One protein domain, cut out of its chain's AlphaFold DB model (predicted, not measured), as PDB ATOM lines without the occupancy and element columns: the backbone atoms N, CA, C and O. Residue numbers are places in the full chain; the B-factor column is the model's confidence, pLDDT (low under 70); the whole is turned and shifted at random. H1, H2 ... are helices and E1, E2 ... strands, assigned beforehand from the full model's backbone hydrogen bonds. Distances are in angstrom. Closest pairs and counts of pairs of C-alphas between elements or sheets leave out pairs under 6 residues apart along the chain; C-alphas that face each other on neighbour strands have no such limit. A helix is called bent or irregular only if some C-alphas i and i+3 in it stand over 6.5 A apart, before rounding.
ATOM      1  N   LYS A 190     358.557 201.564 299.351       82.31
ATOM      2  CA  LYS A 190     357.767 200.784 300.321       82.31
ATOM      3  C   LYS A 190     357.003 201.659 301.301       82.31
ATOM      4  O   LYS A 190     355.888 201.339 301.697       82.31
ATOM      5  N   VAL A 191     357.641 202.743 301.734       80.94
ATOM      6  CA  VAL A 191     357.088 203.680 302.711       80.94
ATOM      7  C   VAL A 191     357.334 205.092 302.198       80.94
ATOM      8  O   VAL A 191     358.469 205.436 301.882       80.94
ATOM      9  N   ASP A 192     356.273 205.896 302.122       83.25
ATOM     10  CA  ASP A 192     356.315 207.352 301.933       83.25
ATOM     11  C   ASP A 192     355.148 207.967 302.720       83.25
ATOM     12  O   ASP A 192     354.067 208.212 302.191       83.25
ATOM     13  N   ASN A 193     355.333 208.141 304.031       77.31
ATOM     14  CA  ASN A 193     354.292 208.676 304.924       77.31
ATOM     15  C   ASN A 193     354.506 210.164 305.260       77.31
ATOM     16  O   ASN A 193     353.945 210.688 306.221       77.31
ATOM     17  N   GLY A 194     355.376 210.844 304.511       72.12
ATOM     18  CA  GLY A 194     355.756 212.232 304.756       72.12
ATOM     19  C   GLY A 194     356.773 212.434 305.886       72.12
ATOM     20  O   GLY A 194     357.439 213.471 305.890       72.12
ATOM     21  N   THR A 195     356.964 211.473 306.794       72.25
ATOM     22  CA  THR A 195     357.996 211.525 307.853       72.25
ATOM     23  C   THR A 195     359.166 210.583 307.602       72.25
ATOM     24  O   THR A 195     360.306 210.936 307.892       72.25
ATOM     25  N   GLU A 196     358.897 209.431 307.002       75.69
ATOM     26  CA  GLU A 196     359.863 208.387 306.697       75.69
ATOM     27  C   GLU A 196     359.696 207.943 305.246       75.69
ATOM     28  O   GLU A 196     358.579 207.900 304.719       75.69
ATOM     29  N   ILE A 197     360.831 207.643 304.613       82.31
ATOM     30  CA  ILE A 197     360.893 207.138 303.248       82.31
ATOM     31  C   ILE A 197     361.738 205.865 303.250       82.31
ATOM     32  O   ILE A 197     362.941 205.920 303.508       82.31
ATOM     33  N   GLU A 198     361.116 204.728 302.942       82.44
ATOM     34  CA  GLU A 198     361.809 203.452 302.743       82.44
ATOM     35  C   GLU A 198     361.796 203.101 301.255       82.44
ATOM     36  O   GLU A 198     360.738 202.942 300.639       82.44
ATOM     37  N   MET A 199     362.990 202.944 300.686       84.69
ATOM     38  CA  MET A 199     363.176 202.570 299.289       84.69
ATOM     39  C   MET A 199     364.070 201.342 299.156       84.69
ATOM     40  O   MET A 199     365.039 201.164 299.905       84.69
ATOM     41  N   ILE A 200     363.772 200.521 298.153       77.88
ATOM     42  CA  ILE A 200     364.558 199.340 297.800       77.88
ATOM     43  C   ILE A 200     365.372 199.648 296.547       77.88
ATOM     44  O   ILE A 200     364.957 199.375 295.429       77.88
ATOM     45  N   VAL A 201     366.552 200.224 296.726       68.06
ATOM     46  CA  VAL A 201     367.550 200.388 295.657       68.06
ATOM     47  C   VAL A 201     368.905 200.262 296.367       68.06
ATOM     48  O   VAL A 201     369.018 200.896 297.410       68.06
ATOM     49  N   PRO A 202     369.918 199.449 295.983       56.19
ATOM     50  CA  PRO A 202     370.272 198.903 294.667       56.19
ATOM     51  C   PRO A 202     370.503 197.360 294.614       56.19
ATOM     52  O   PRO A 202     370.472 196.679 295.638       56.19
ATOM     53  N   ASP A 203     370.766 196.872 293.387       58.88
ATOM     54  CA  ASP A 203     371.139 195.515 292.897       58.88
ATOM     55  C   ASP A 203     370.026 194.558 292.420       58.88
ATOM     56  O   ASP A 203     370.308 193.422 292.039       58.88
ATOM     57  N   GLN A 204     368.767 194.995 292.342       61.28
ATOM     58  CA  GLN A 204     367.721 194.173 291.713       61.28
ATOM     59  C   GLN A 204     367.808 194.191 290.172       61.28
ATOM     60  O   GLN A 204     368.245 195.167 289.553       61.28
ATOM     61  N   PHE A 205     367.376 193.093 289.543       57.28
ATOM     62  CA  PHE A 205     367.216 192.961 288.090       57.28
ATOM     63  C   PHE A 205     366.347 194.118 287.542       57.28
ATOM     64  O   PHE A 205     365.386 194.516 288.190       57.28
ATOM     65  N   ASN A 206     366.700 194.688 286.382       69.50
ATOM     66  CA  ASN A 206     366.066 195.857 285.731       69.50
ATOM     67  C   ASN A 206     366.203 197.242 286.396       69.50
ATOM     68  O   ASN A 206     365.771 198.227 285.794       69.50
ATOM     69  N   VAL A 207     366.852 197.379 287.560       80.44
ATOM     70  CA  VAL A 207     366.961 198.687 288.246       80.44
ATOM     71  C   VAL A 207     367.636 199.753 287.383       80.44
ATOM     72  O   VAL A 207     367.185 200.892 287.387       80.44
ATOM     73  N   ASN A 208     368.670 199.407 286.607       87.06
ATOM     74  CA  ASN A 208     369.337 200.387 285.739       87.06
ATOM     75  C   ASN A 208     368.374 200.962 284.694       87.06
ATOM     76  O   ASN A 208     368.296 202.173 284.551       87.06
ATOM     77  N   LEU A 209     367.579 200.113 284.035       91.00
ATOM     78  CA  LEU A 209     366.632 200.571 283.020       91.00
ATOM     79  C   LEU A 209     365.481 201.378 283.635       91.00
ATOM     80  O   LEU A 209     365.064 202.382 283.063       91.00
ATOM     81  N   ILE A 210     364.998 200.983 284.818       93.69
ATOM     82  CA  ILE A 210     364.013 201.767 285.575       93.69
ATOM     83  C   ILE A 210     364.578 203.149 285.918       93.69
ATOM     84  O   ILE A 210     363.916 204.155 285.674       93.69
ATOM     85  N   VAL A 211     365.801 203.209 286.450       93.69
ATOM     86  CA  VAL A 211     366.481 204.467 286.779       93.69
ATOM     87  C   VAL A 211     366.661 205.320 285.529       93.69
ATOM     88  O   VAL A 211     366.375 206.509 285.593       93.69
ATOM     89  N   ASP A 212     367.076 204.738 284.404       94.50
ATOM     90  CA  ASP A 212     367.270 205.464 283.147       94.50
ATOM     91  C   ASP A 212     365.955 206.075 282.646       94.50
ATOM     92  O   ASP A 212     365.929 207.228 282.209       94.50
ATOM     93  N   ILE A 213     364.843 205.329 282.734       97.06
ATOM     94  CA  ILE A 213     363.497 205.847 282.448       97.06
ATOM     95  C   ILE A 213     363.178 206.995 283.407       97.06
ATOM     96  O   ILE A 213     362.866 208.095 282.955       97.06
ATOM     97  N   CYS A 214     363.293 206.771 284.717       97.31
ATOM     98  CA  CYS A 214     362.990 207.777 285.729       97.31
ATOM     99  C   CYS A 214     363.820 209.052 285.553       97.31
ATOM    100  O   CYS A 214     363.288 210.153 285.668       97.31
ATOM    101  N   GLU A 215     365.101 208.918 285.223       96.75
ATOM    102  CA  GLU A 215     366.001 210.035 284.984       96.75
ATOM    103  C   GLU A 215     365.484 210.930 283.851       96.75
ATOM    104  O   GLU A 215     365.398 212.143 284.031       96.75
ATOM    105  N   LYS A 216     365.063 210.353 282.720       97.50
ATOM    106  CA  LYS A 216     364.530 211.113 281.575       97.50
ATOM    107  C   LYS A 216     363.326 211.972 281.952       97.50
ATOM    108  O   LYS A 216     363.244 213.127 281.537       97.50
ATOM    109  N   PHE A 217     362.418 211.434 282.765       98.19
ATOM    110  CA  PHE A 217     361.281 212.195 283.283       98.19
ATOM    111  C   PHE A 217     361.725 213.237 284.314       98.19
ATOM    112  O   PHE A 217     361.301 214.389 284.233       98.19
ATOM    113  N   PHE A 218     362.622 212.878 285.235       98.12
ATOM    114  CA  PHE A 218     363.130 213.778 286.272       98.12
ATOM    115  C   PHE A 218     363.793 215.026 285.678       98.12
ATOM    116  O   PHE A 218     363.546 216.130 286.161       98.12
ATOM    117  N   MET A 219     364.573 214.871 284.603       96.50
ATOM    118  CA  MET A 219     365.239 215.983 283.913       96.50
ATOM    119  C   MET A 219     364.265 217.076 283.452       96.50
ATOM    120  O   MET A 219     364.635 218.245 283.451       96.50
ATOM    121  N   VAL A 220     363.033 216.710 283.081       96.44
ATOM    122  CA  VAL A 220     361.986 217.657 282.660       96.44
ATOM    123  C   VAL A 220     361.150 218.110 283.857       96.44
ATOM    124  O   VAL A 220     360.883 219.295 284.045       96.44
ATOM    125  N   MET A 221     360.738 217.158 284.693       97.94
ATOM    126  CA  MET A 221     359.782 217.407 285.769       97.94
ATOM    127  C   MET A 221     360.370 218.214 286.927       97.94
ATOM    128  O   MET A 221     359.610 218.894 287.614       97.94
ATOM    129  N   CYS A 222     361.691 218.192 287.128       97.38
ATOM    130  CA  CYS A 222     362.338 218.966 288.186       97.38
ATOM    131  C   CYS A 222     362.044 220.466 288.072       97.38
ATOM    132  O   CYS A 222     361.669 221.089 289.068       97.38
ATOM    133  N   ASP A 223     362.109 221.009 286.855       95.88
ATOM    134  CA  ASP A 223     361.775 222.407 286.590       95.88
ATOM    135  C   ASP A 223     360.253 222.624 286.566       95.88
ATOM    136  O   ASP A 223     359.743 223.577 287.150       95.88
ATOM    137  N   GLU A 224     359.483 221.718 285.952       96.69
ATOM    138  CA  GLU A 224     358.023 221.873 285.856       96.69
ATOM    139  C   GLU A 224     357.306 221.853 287.214       96.69
ATOM    140  O   GLU A 224     356.286 222.535 287.379       96.69
ATOM    141  N   GLN A 225     357.832 221.080 288.166       97.69
ATOM    142  CA  GLN A 225     357.341 220.969 289.540       97.69
ATOM    143  C   GLN A 225     358.085 221.896 290.519       97.69
ATOM    144  O   GLN A 225     357.678 222.005 291.673       97.69
ATOM    145  N   ASN A 226     359.130 222.603 290.071       96.31
ATOM    146  CA  ASN A 226     359.971 223.485 290.889       96.31
ATOM    147  C   ASN A 226     360.599 222.797 292.121       96.31
ATOM    148  O   ASN A 226     360.677 223.392 293.198       96.31
ATOM    149  N   TRP A 227     361.033 221.538 292.001       96.88
ATOM    150  CA  TRP A 227     361.526 220.766 293.155       96.88
ATOM    151  C   TRP A 227     362.783 221.363 293.796       96.88
ATOM    152  O   TRP A 227     362.910 221.344 295.020       96.88
ATOM    153  N   LEU A 228     363.697 221.913 292.989       93.94
ATOM    154  CA  LEU A 228     364.902 222.586 293.488       93.94
ATOM    155  C   LEU A 228     364.547 223.893 294.202       93.94
ATOM    156  O   LEU A 228     364.997 224.151 295.313       93.94
ATOM    157  N   GLN A 229     363.713 224.722 293.577       92.06
ATOM    158  CA  GLN A 229     363.379 226.056 294.074       92.06
ATOM    159  C   GLN A 229     362.543 225.994 295.361       92.06
ATOM    160  O   GLN A 229     362.677 226.861 296.221       92.06
ATOM    161  N   ASN A 230     361.723 224.952 295.519       93.94
ATOM    162  CA  ASN A 230     360.900 224.730 296.711       93.94
ATOM    163  C   ASN A 230     361.652 224.043 297.870       93.94
ATOM    164  O   ASN A 230     361.070 223.819 298.943       93.94
ATOM    165  N   GLY A 231     362.922 223.677 297.663       93.12
ATOM    166  CA  GLY A 231     363.722 222.921 298.625       93.12
ATOM    167  C   GLY A 231     363.226 221.488 298.844       93.12
ATOM    168  O   GLY A 231     363.440 220.914 299.912       93.12
ATOM    169  N   ASP A 232     362.469 220.921 297.898       93.50
ATOM    170  CA  ASP A 232     361.884 219.583 298.042       93.50
ATOM    171  C   ASP A 232     362.967 218.499 297.985       93.50
ATOM    172  O   ASP A 232     362.873 217.493 298.688       93.50
ATOM    173  N   ILE A 233     364.020 218.723 297.194       93.62
ATOM    174  CA  ILE A 233     365.166 217.813 297.076       93.62
ATOM    175  C   ILE A 233     365.965 217.771 298.379       93.62
ATOM    176  O   ILE A 233     366.334 216.690 298.831       93.62
ATOM    177  N   GLU A 234     366.190 218.917 299.014       91.00
ATOM    178  CA  GLU A 234     366.854 219.025 300.311       91.00
ATOM    179  C   GLU A 234     366.026 218.337 301.402       91.00
ATOM    180  O   GLU A 234     366.560 217.511 302.140       91.00
ATOM    181  N   LYS A 235     364.707 218.580 301.449       89.75
ATOM    182  CA  LYS A 235     363.794 217.899 302.388       89.75
ATOM    183  C   LYS A 235     363.778 216.387 302.182       89.75
ATOM    184  O   LYS A 235     363.728 215.633 303.154       89.75
ATOM    185  N   PHE A 236     363.788 215.932 300.930       89.69
ATOM    186  CA  PHE A 236     363.901 214.514 300.615       89.69
ATOM    187  C   PHE A 236     365.240 213.961 301.102       89.69
ATOM    188  O   PHE A 236     365.252 212.975 301.831       89.69
ATOM    189  N   ALA A 237     366.351 214.617 300.763       88.31
ATOM    190  CA  ALA A 237     367.689 214.210 301.171       88.31
ATOM    191  C   ALA A 237     367.816 214.126 302.696       88.31
ATOM    192  O   ALA A 237     368.396 213.174 303.201       88.31
ATOM    193  N   GLU A 238     367.220 215.058 303.444       85.00
ATOM    194  CA  GLU A 238     367.173 215.034 304.910       85.00
ATOM    195  C   GLU A 238     366.473 213.798 305.478       85.00
ATOM    196  O   GLU A 238     366.974 213.203 306.435       85.00
ATOM    197  N   LYS A 239     365.356 213.380 304.876       82.38
ATOM    198  CA  LYS A 239     364.586 212.198 305.302       82.38
ATOM    199  C   LYS A 239     365.234 210.896 304.843       82.38
ATOM    200  O   LYS A 239     365.379 209.962 305.624       82.38
ATOM    201  N   ALA A 240     365.693 210.865 303.597       78.12
ATOM    202  CA  ALA A 240     366.367 209.732 302.973       78.12
ATOM    203  C   ALA A 240     367.854 209.620 303.371       78.12
ATOM    204  O   ALA A 240     368.565 208.732 302.899       78.12
ATOM    205  N   ASN A 241     368.349 210.502 304.252       65.19
ATOM    206  CA  ASN A 241     369.763 210.590 304.622       65.19
ATOM    207  C   ASN A 241     370.305 209.324 305.283       65.19
ATOM    208  O   ASN A 241     371.521 209.154 305.317       65.19
ATOM    209  N   LYS A 242     369.446 208.454 305.824       60.97
ATOM    210  CA  LYS A 242     369.852 207.184 306.426       60.97
ATOM    211  C   LYS A 242     369.344 206.026 305.580       60.97
ATOM    212  O   LYS A 242     368.196 205.621 305.701       60.97
ATOM    213  N   TRP A 243     370.243 205.425 304.811       59.47
ATOM    214  CA  TRP A 243     370.011 204.118 304.200       59.47
ATOM    215  C   TRP A 243     371.045 203.129 304.734       59.47
ATOM    216  O   TRP A 243     372.251 203.372 304.649       59.47
ATOM    217  N   LYS A 244     370.581 202.043 305.372       57.75
ATOM    218  CA  LYS A 244     371.435 201.049 306.062       57.75
ATOM    219  C   LYS A 244     372.490 201.681 306.994       57.75
ATOM    220  O   LYS A 244     373.634 201.236 307.048       57.75
ATOM    221  N   GLY A 245     372.128 202.757 307.697       60.69
ATOM    222  CA  GLY A 245     373.024 203.454 308.631       60.69
ATOM    223  C   GLY A 245     374.126 204.310 307.988       60.69
ATOM    224  O   GLY A 245     374.952 204.855 308.716       60.69
ATOM    225  N   LYS A 246     374.146 204.472 306.657       65.62
ATOM    226  CA  LYS A 246     375.087 205.351 305.944       65.62
ATOM    227  C   LYS A 246     374.421 206.662 305.537       65.62
ATOM    228  O   LYS A 246     373.250 206.669 305.159       65.62
ATOM    229  N   LYS A 247     375.200 207.751 305.578       76.62
ATOM    230  CA  LYS A 247     374.807 209.051 305.027       76.62
ATOM    231  C   LYS A 247     374.838 208.977 303.502       76.62
ATOM    232  O   LYS A 247     375.920 208.862 302.932       76.62
ATOM    233  N   LEU A 248     373.666 208.999 302.869       81.06
ATOM    234  CA  LEU A 248     373.547 208.840 301.416       81.06
ATOM    235  C   LEU A 248     373.710 210.168 300.663       81.06
ATOM    236  O   LEU A 248     374.378 210.206 299.632       81.06
ATOM    237  N   PHE A 249     373.147 211.260 301.191       85.62
ATOM    238  CA  PHE A 249     373.152 212.557 300.517       85.62
ATOM    239  C   PHE A 249     374.186 213.525 301.122       85.62
ATOM    240  O   PHE A 249     374.299 213.653 302.349       85.62
ATOM    241  N   PRO A 250     374.967 214.231 300.281       84.44
ATOM    242  CA  PRO A 250     375.778 215.359 300.722       84.44
ATOM    243  C   PRO A 250     374.889 216.581 301.008       84.44
ATOM    244  O   PRO A 250     373.675 216.544 300.837       84.44
ATOM    245  N   ILE A 251     375.498 217.695 301.424       81.69
ATOM    246  CA  ILE A 251     374.793 218.983 301.430       81.69
ATOM    247  C   ILE A 251     374.494 219.358 299.976       81.69
ATOM    248  O   ILE A 251     375.412 219.508 299.164       81.69
ATOM    249  N   ILE A 252     373.211 219.506 299.657       84.69
ATOM    250  CA  ILE A 252     372.745 219.866 298.322       84.69
ATOM    251  C   ILE A 252     372.604 221.388 298.263       84.69
ATOM    252  O   ILE A 252     371.987 222.013 299.114       84.69
ATOM    253  N   ASN A 253     373.260 221.992 297.276       83.56
ATOM    254  CA  ASN A 253     373.107 223.403 296.925       83.56
ATOM    255  C   ASN A 253     373.285 223.495 295.410       83.56
ATOM    256  O   ASN A 253     374.380 223.784 294.914       83.56
ATOM    257  N   ALA A 254     372.265 223.069 294.676       88.62
ATOM    258  CA  ALA A 254     372.266 223.017 293.221       88.62
ATOM    259  C   ALA A 254     371.234 224.005 292.680       88.62
ATOM    260  O   ALA A 254     370.135 224.111 293.207       88.62
ATOM    261  N   LYS A 255     371.588 224.730 291.615       88.44
ATOM    262  CA  LYS A 255     370.671 225.687 290.971       88.44
ATOM    263  C   LYS A 255     369.906 225.092 289.793       88.44
ATOM    264  O   LYS A 255     368.956 225.697 289.316       88.44
ATOM    265  N   ASN A 256     370.368 223.956 289.285       91.94
ATOM    266  CA  ASN A 256     369.760 223.229 288.181       91.94
ATOM    267  C   ASN A 256     370.102 221.740 288.284       91.94
ATOM    268  O   ASN A 256     371.004 221.340 289.030       91.94
ATOM    269  N   VAL A 257     369.400 220.931 287.493       93.12
ATOM    270  CA  VAL A 257     369.533 219.471 287.499       93.12
ATOM    271  C   VAL A 257     370.943 219.005 287.116       93.12
ATOM    272  O   VAL A 257     371.461 218.060 287.705       93.12
ATOM    273  N   GLY A 258     371.618 219.698 286.191       93.00
ATOM    274  CA  GLY A 258     372.989 219.359 285.794       93.00
ATOM    275  C   GLY A 258     373.987 219.479 286.952       93.00
ATOM    276  O   GLY A 258     374.779 218.570 287.196       93.00
ATOM    277  N   GLN A 259     373.911 220.569 287.722       93.25
ATOM    278  CA  GLN A 259     374.716 220.743 288.935       93.25
ATOM    279  C   GLN A 259     374.371 219.712 290.008       93.25
ATOM    280  O   GLN A 259     375.265 219.250 290.714       93.25
ATOM    281  N   LEU A 260     373.091 219.361 290.139       93.88
ATOM    282  CA  LEU A 260     372.638 218.348 291.085       93.88
ATOM    283  C   LEU A 260     373.267 216.986 290.768       93.88
ATOM    284  O   LEU A 260     373.869 216.374 291.649       93.88
ATOM    285  N   LYS A 261     373.217 216.563 289.500       93.12
ATOM    286  CA  LYS A 261     373.781 215.288 289.039       93.12
ATOM    287  C   LYS A 261     375.293 215.185 289.271       93.12
ATOM    288  O   LYS A 261     375.770 214.129 289.659       93.12
ATOM    289  N   LEU A 262     376.044 216.277 289.094       92.31
ATOM    290  CA  LEU A 262     377.496 216.305 289.349       92.31
ATOM    291  C   LEU A 262     377.866 216.213 290.837       92.31
ATOM    292  O   LEU A 262     378.981 215.815 291.168       92.31
ATOM    293  N   LYS A 263     376.965 216.627 291.736       91.94
ATOM    294  CA  LYS A 263     377.212 216.649 293.185       91.94
ATOM    295  C   LYS A 263     376.821 215.354 293.889       91.94
ATOM    296  O   LYS A 263     377.321 215.094 294.982       91.94
ATOM    297  N   LEU A 264     375.903 214.586 293.315       91.56
ATOM    298  CA  LEU A 264     375.399 213.355 293.911       91.56
ATOM    299  C   LEU A 264     376.235 212.149 293.470       91.56
ATOM    300  O   LEU A 264     376.691 212.066 292.334       91.56
ATOM    301  N   SER A 265     376.422 211.192 294.382       90.25
ATOM    302  CA  SER A 265     376.924 209.871 294.004       90.25
ATOM    303  C   SER A 265     375.911 209.167 293.096       90.25
ATOM    304  O   SER A 265     374.727 209.509 293.095       90.25
ATOM    305  N   SER A 266     376.352 208.141 292.361       87.94
ATOM    306  CA  SER A 266     375.451 207.328 291.528       87.94
ATOM    307  C   SER A 266     374.260 206.788 292.329       87.94
ATOM    308  O   SER A 266     373.130 206.834 291.855       87.94
ATOM    309  N   ASP A 267     374.488 206.315 293.556       87.06
ATOM    310  CA  ASP A 267     373.411 205.793 294.400       87.06
ATOM    311  C   ASP A 267     372.466 206.903 294.863       87.06
ATOM    312  O   ASP A 267     371.254 206.766 294.730       87.06
ATOM    313  N   ALA A 268     372.991 208.040 295.326       89.50
ATOM    314  CA  ALA A 268     372.152 209.168 295.729       89.50
ATOM    315  C   ALA A 268     371.294 209.686 294.560       89.50
ATOM    316  O   ALA A 268     370.115 209.983 294.741       89.50
ATOM    317  N   TRP A 269     371.859 209.734 293.350       91.94
ATOM    318  CA  TRP A 269     371.130 210.091 292.135       91.94
ATOM    319  C   TRP A 269     370.007 209.097 291.821       91.94
ATOM    320  O   TRP A 269     368.872 209.517 291.606       91.94
ATOM    321  N   ARG A 270     370.288 207.787 291.871       90.81
ATOM    322  CA  ARG A 270     369.295 206.718 291.656       90.81
ATOM    323  C   ARG A 270     368.109 206.836 292.609       90.81
ATOM    324  O   ARG A 270     366.965 206.816 292.167       90.81
ATOM    325  N   PHE A 271     368.379 206.993 293.905       89.69
ATOM    326  CA  PHE A 271     367.330 207.178 294.910       89.69
ATOM    327  C   PHE A 271     366.501 208.429 294.638       89.69
ATOM    328  O   PHE A 271     365.276 208.384 294.718       89.69
ATOM    329  N   LEU A 272     367.166 209.532 294.295       93.19
ATOM    330  CA  LEU A 272     366.494 210.789 294.020       93.19
ATOM    331  C   LEU A 272     365.526 210.661 292.840       93.19
ATOM    332  O   LEU A 272     364.338 210.937 292.992       93.19
ATOM    333  N   VAL A 273     366.011 210.226 291.673       95.25
ATOM    334  CA  VAL A 273     365.166 210.184 290.472       95.25
ATOM    335  C   VAL A 273     364.012 209.202 290.643       95.25
ATOM    336  O   VAL A 273     362.888 209.538 290.284       95.25
ATOM    337  N   VAL A 274     364.246 208.040 291.267       94.19
ATOM    338  CA  VAL A 274     363.187 207.059 291.546       94.19
ATOM    339  C   VAL A 274     362.142 207.656 292.484       94.19
ATOM    340  O   VAL A 274     360.962 207.648 292.146       94.19
ATOM    341  N   TYR A 275     362.538 208.238 293.620       94.00
ATOM    342  CA  TYR A 275     361.568 208.810 294.556       94.00
ATOM    343  C   TYR A 275     360.681 209.851 293.879       94.00
ATOM    344  O   TYR A 275     359.461 209.823 294.024       94.00
ATOM    345  N   PHE A 276     361.268 210.754 293.102       96.31
ATOM    346  CA  PHE A 276     360.526 211.885 292.568       96.31
ATOM    347  C   PHE A 276     359.598 211.549 291.403       96.31
ATOM    348  O   PHE A 276     358.677 212.323 291.179       96.31
ATOM    349  N   VAL A 277     359.788 210.438 290.677       96.94
ATOM    350  CA  VAL A 277     358.996 210.155 289.457       96.94
ATOM    351  C   VAL A 277     358.422 208.742 289.343       96.94
ATOM    352  O   VAL A 277     357.518 208.536 288.534       96.94
ATOM    353  N   TYR A 278     358.936 207.762 290.091       95.75
ATOM    354  CA  TYR A 278     358.536 206.360 289.945       95.75
ATOM    355  C   TYR A 278     357.061 206.160 290.327       95.75
ATOM    356  O   TYR A 278     356.613 206.769 291.302       95.75
TER     357      TYR A 278
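AT A GLANCE: This is residues 190 to 278 of the 362 residues of the protein "DNA primase" of Spironucleus salmonicida (UniProt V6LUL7). A small hairpin of two strands, E1 and E2, lies at the edge of a compact, rounded body in which H4 runs through the middle. The long helix H1 crosses H4 on one side, H2 lies on the other side, and H3 is near one end of H4. The printed part has 89 residues, in the order E1, E2, H1, H2, H3, H4; the class is mostly helix, and the sheet is antiparallel. The radius of gyration of the C-alphas is 12.2 A and the spans are 30 by 27 by 24 A.

IN THESE COORDINATES: E1, residues 190 to 192, begins at C-alpha 190 (357.767, 200.784, 300.321), and E2 is residues 197 to 199. H1, residues 207 to 224, is 25.0 A long, with a kink of 36 degrees near residue 217; it is neither bent nor irregular, but only just: C-alphas 220 and 223 are 6.2 A apart. H2 is residues 232 to 239 and H3 residues 257 to 263. H4, residues 266 to 277, is 16.8 A long and ends at C-alpha 277 (358.996, 210.155, 289.457).

HOW THE PARTS SIT: E1 and E2 form a hairpin, with N 190 and O 198 within hydrogen-bond range at 2.9 A. The closest C-alphas of E2 and H4 are Met 199 and Phe 271, 7.6 A apart. H1 touches H4 with residues 211 to 218 alone, closest at the C-alphas of Glu 215 and Val 273, 5.6 A, at a steep tilt of 62 degrees. H2 and H4 are close but not clearly touching, at the C-alphas of Ile 233 and Leu 272, 7.8 A. H3 and H4 are close but not clearly touching, at the C-alphas of Lys 261 and Trp 269, 6.6 A. Every O i to N i+4 pair is within range in H2, H3 and H4, and 12 of 14 in H1.

THE WHOLE: The C-alphas of Phe 205 and Gln 229, 33.8 A, are farthest apart. The printed part has no cut. The link from H2 to H3 is long. Residues 201 to 206 and 241 to 246 are under pLDDT 70.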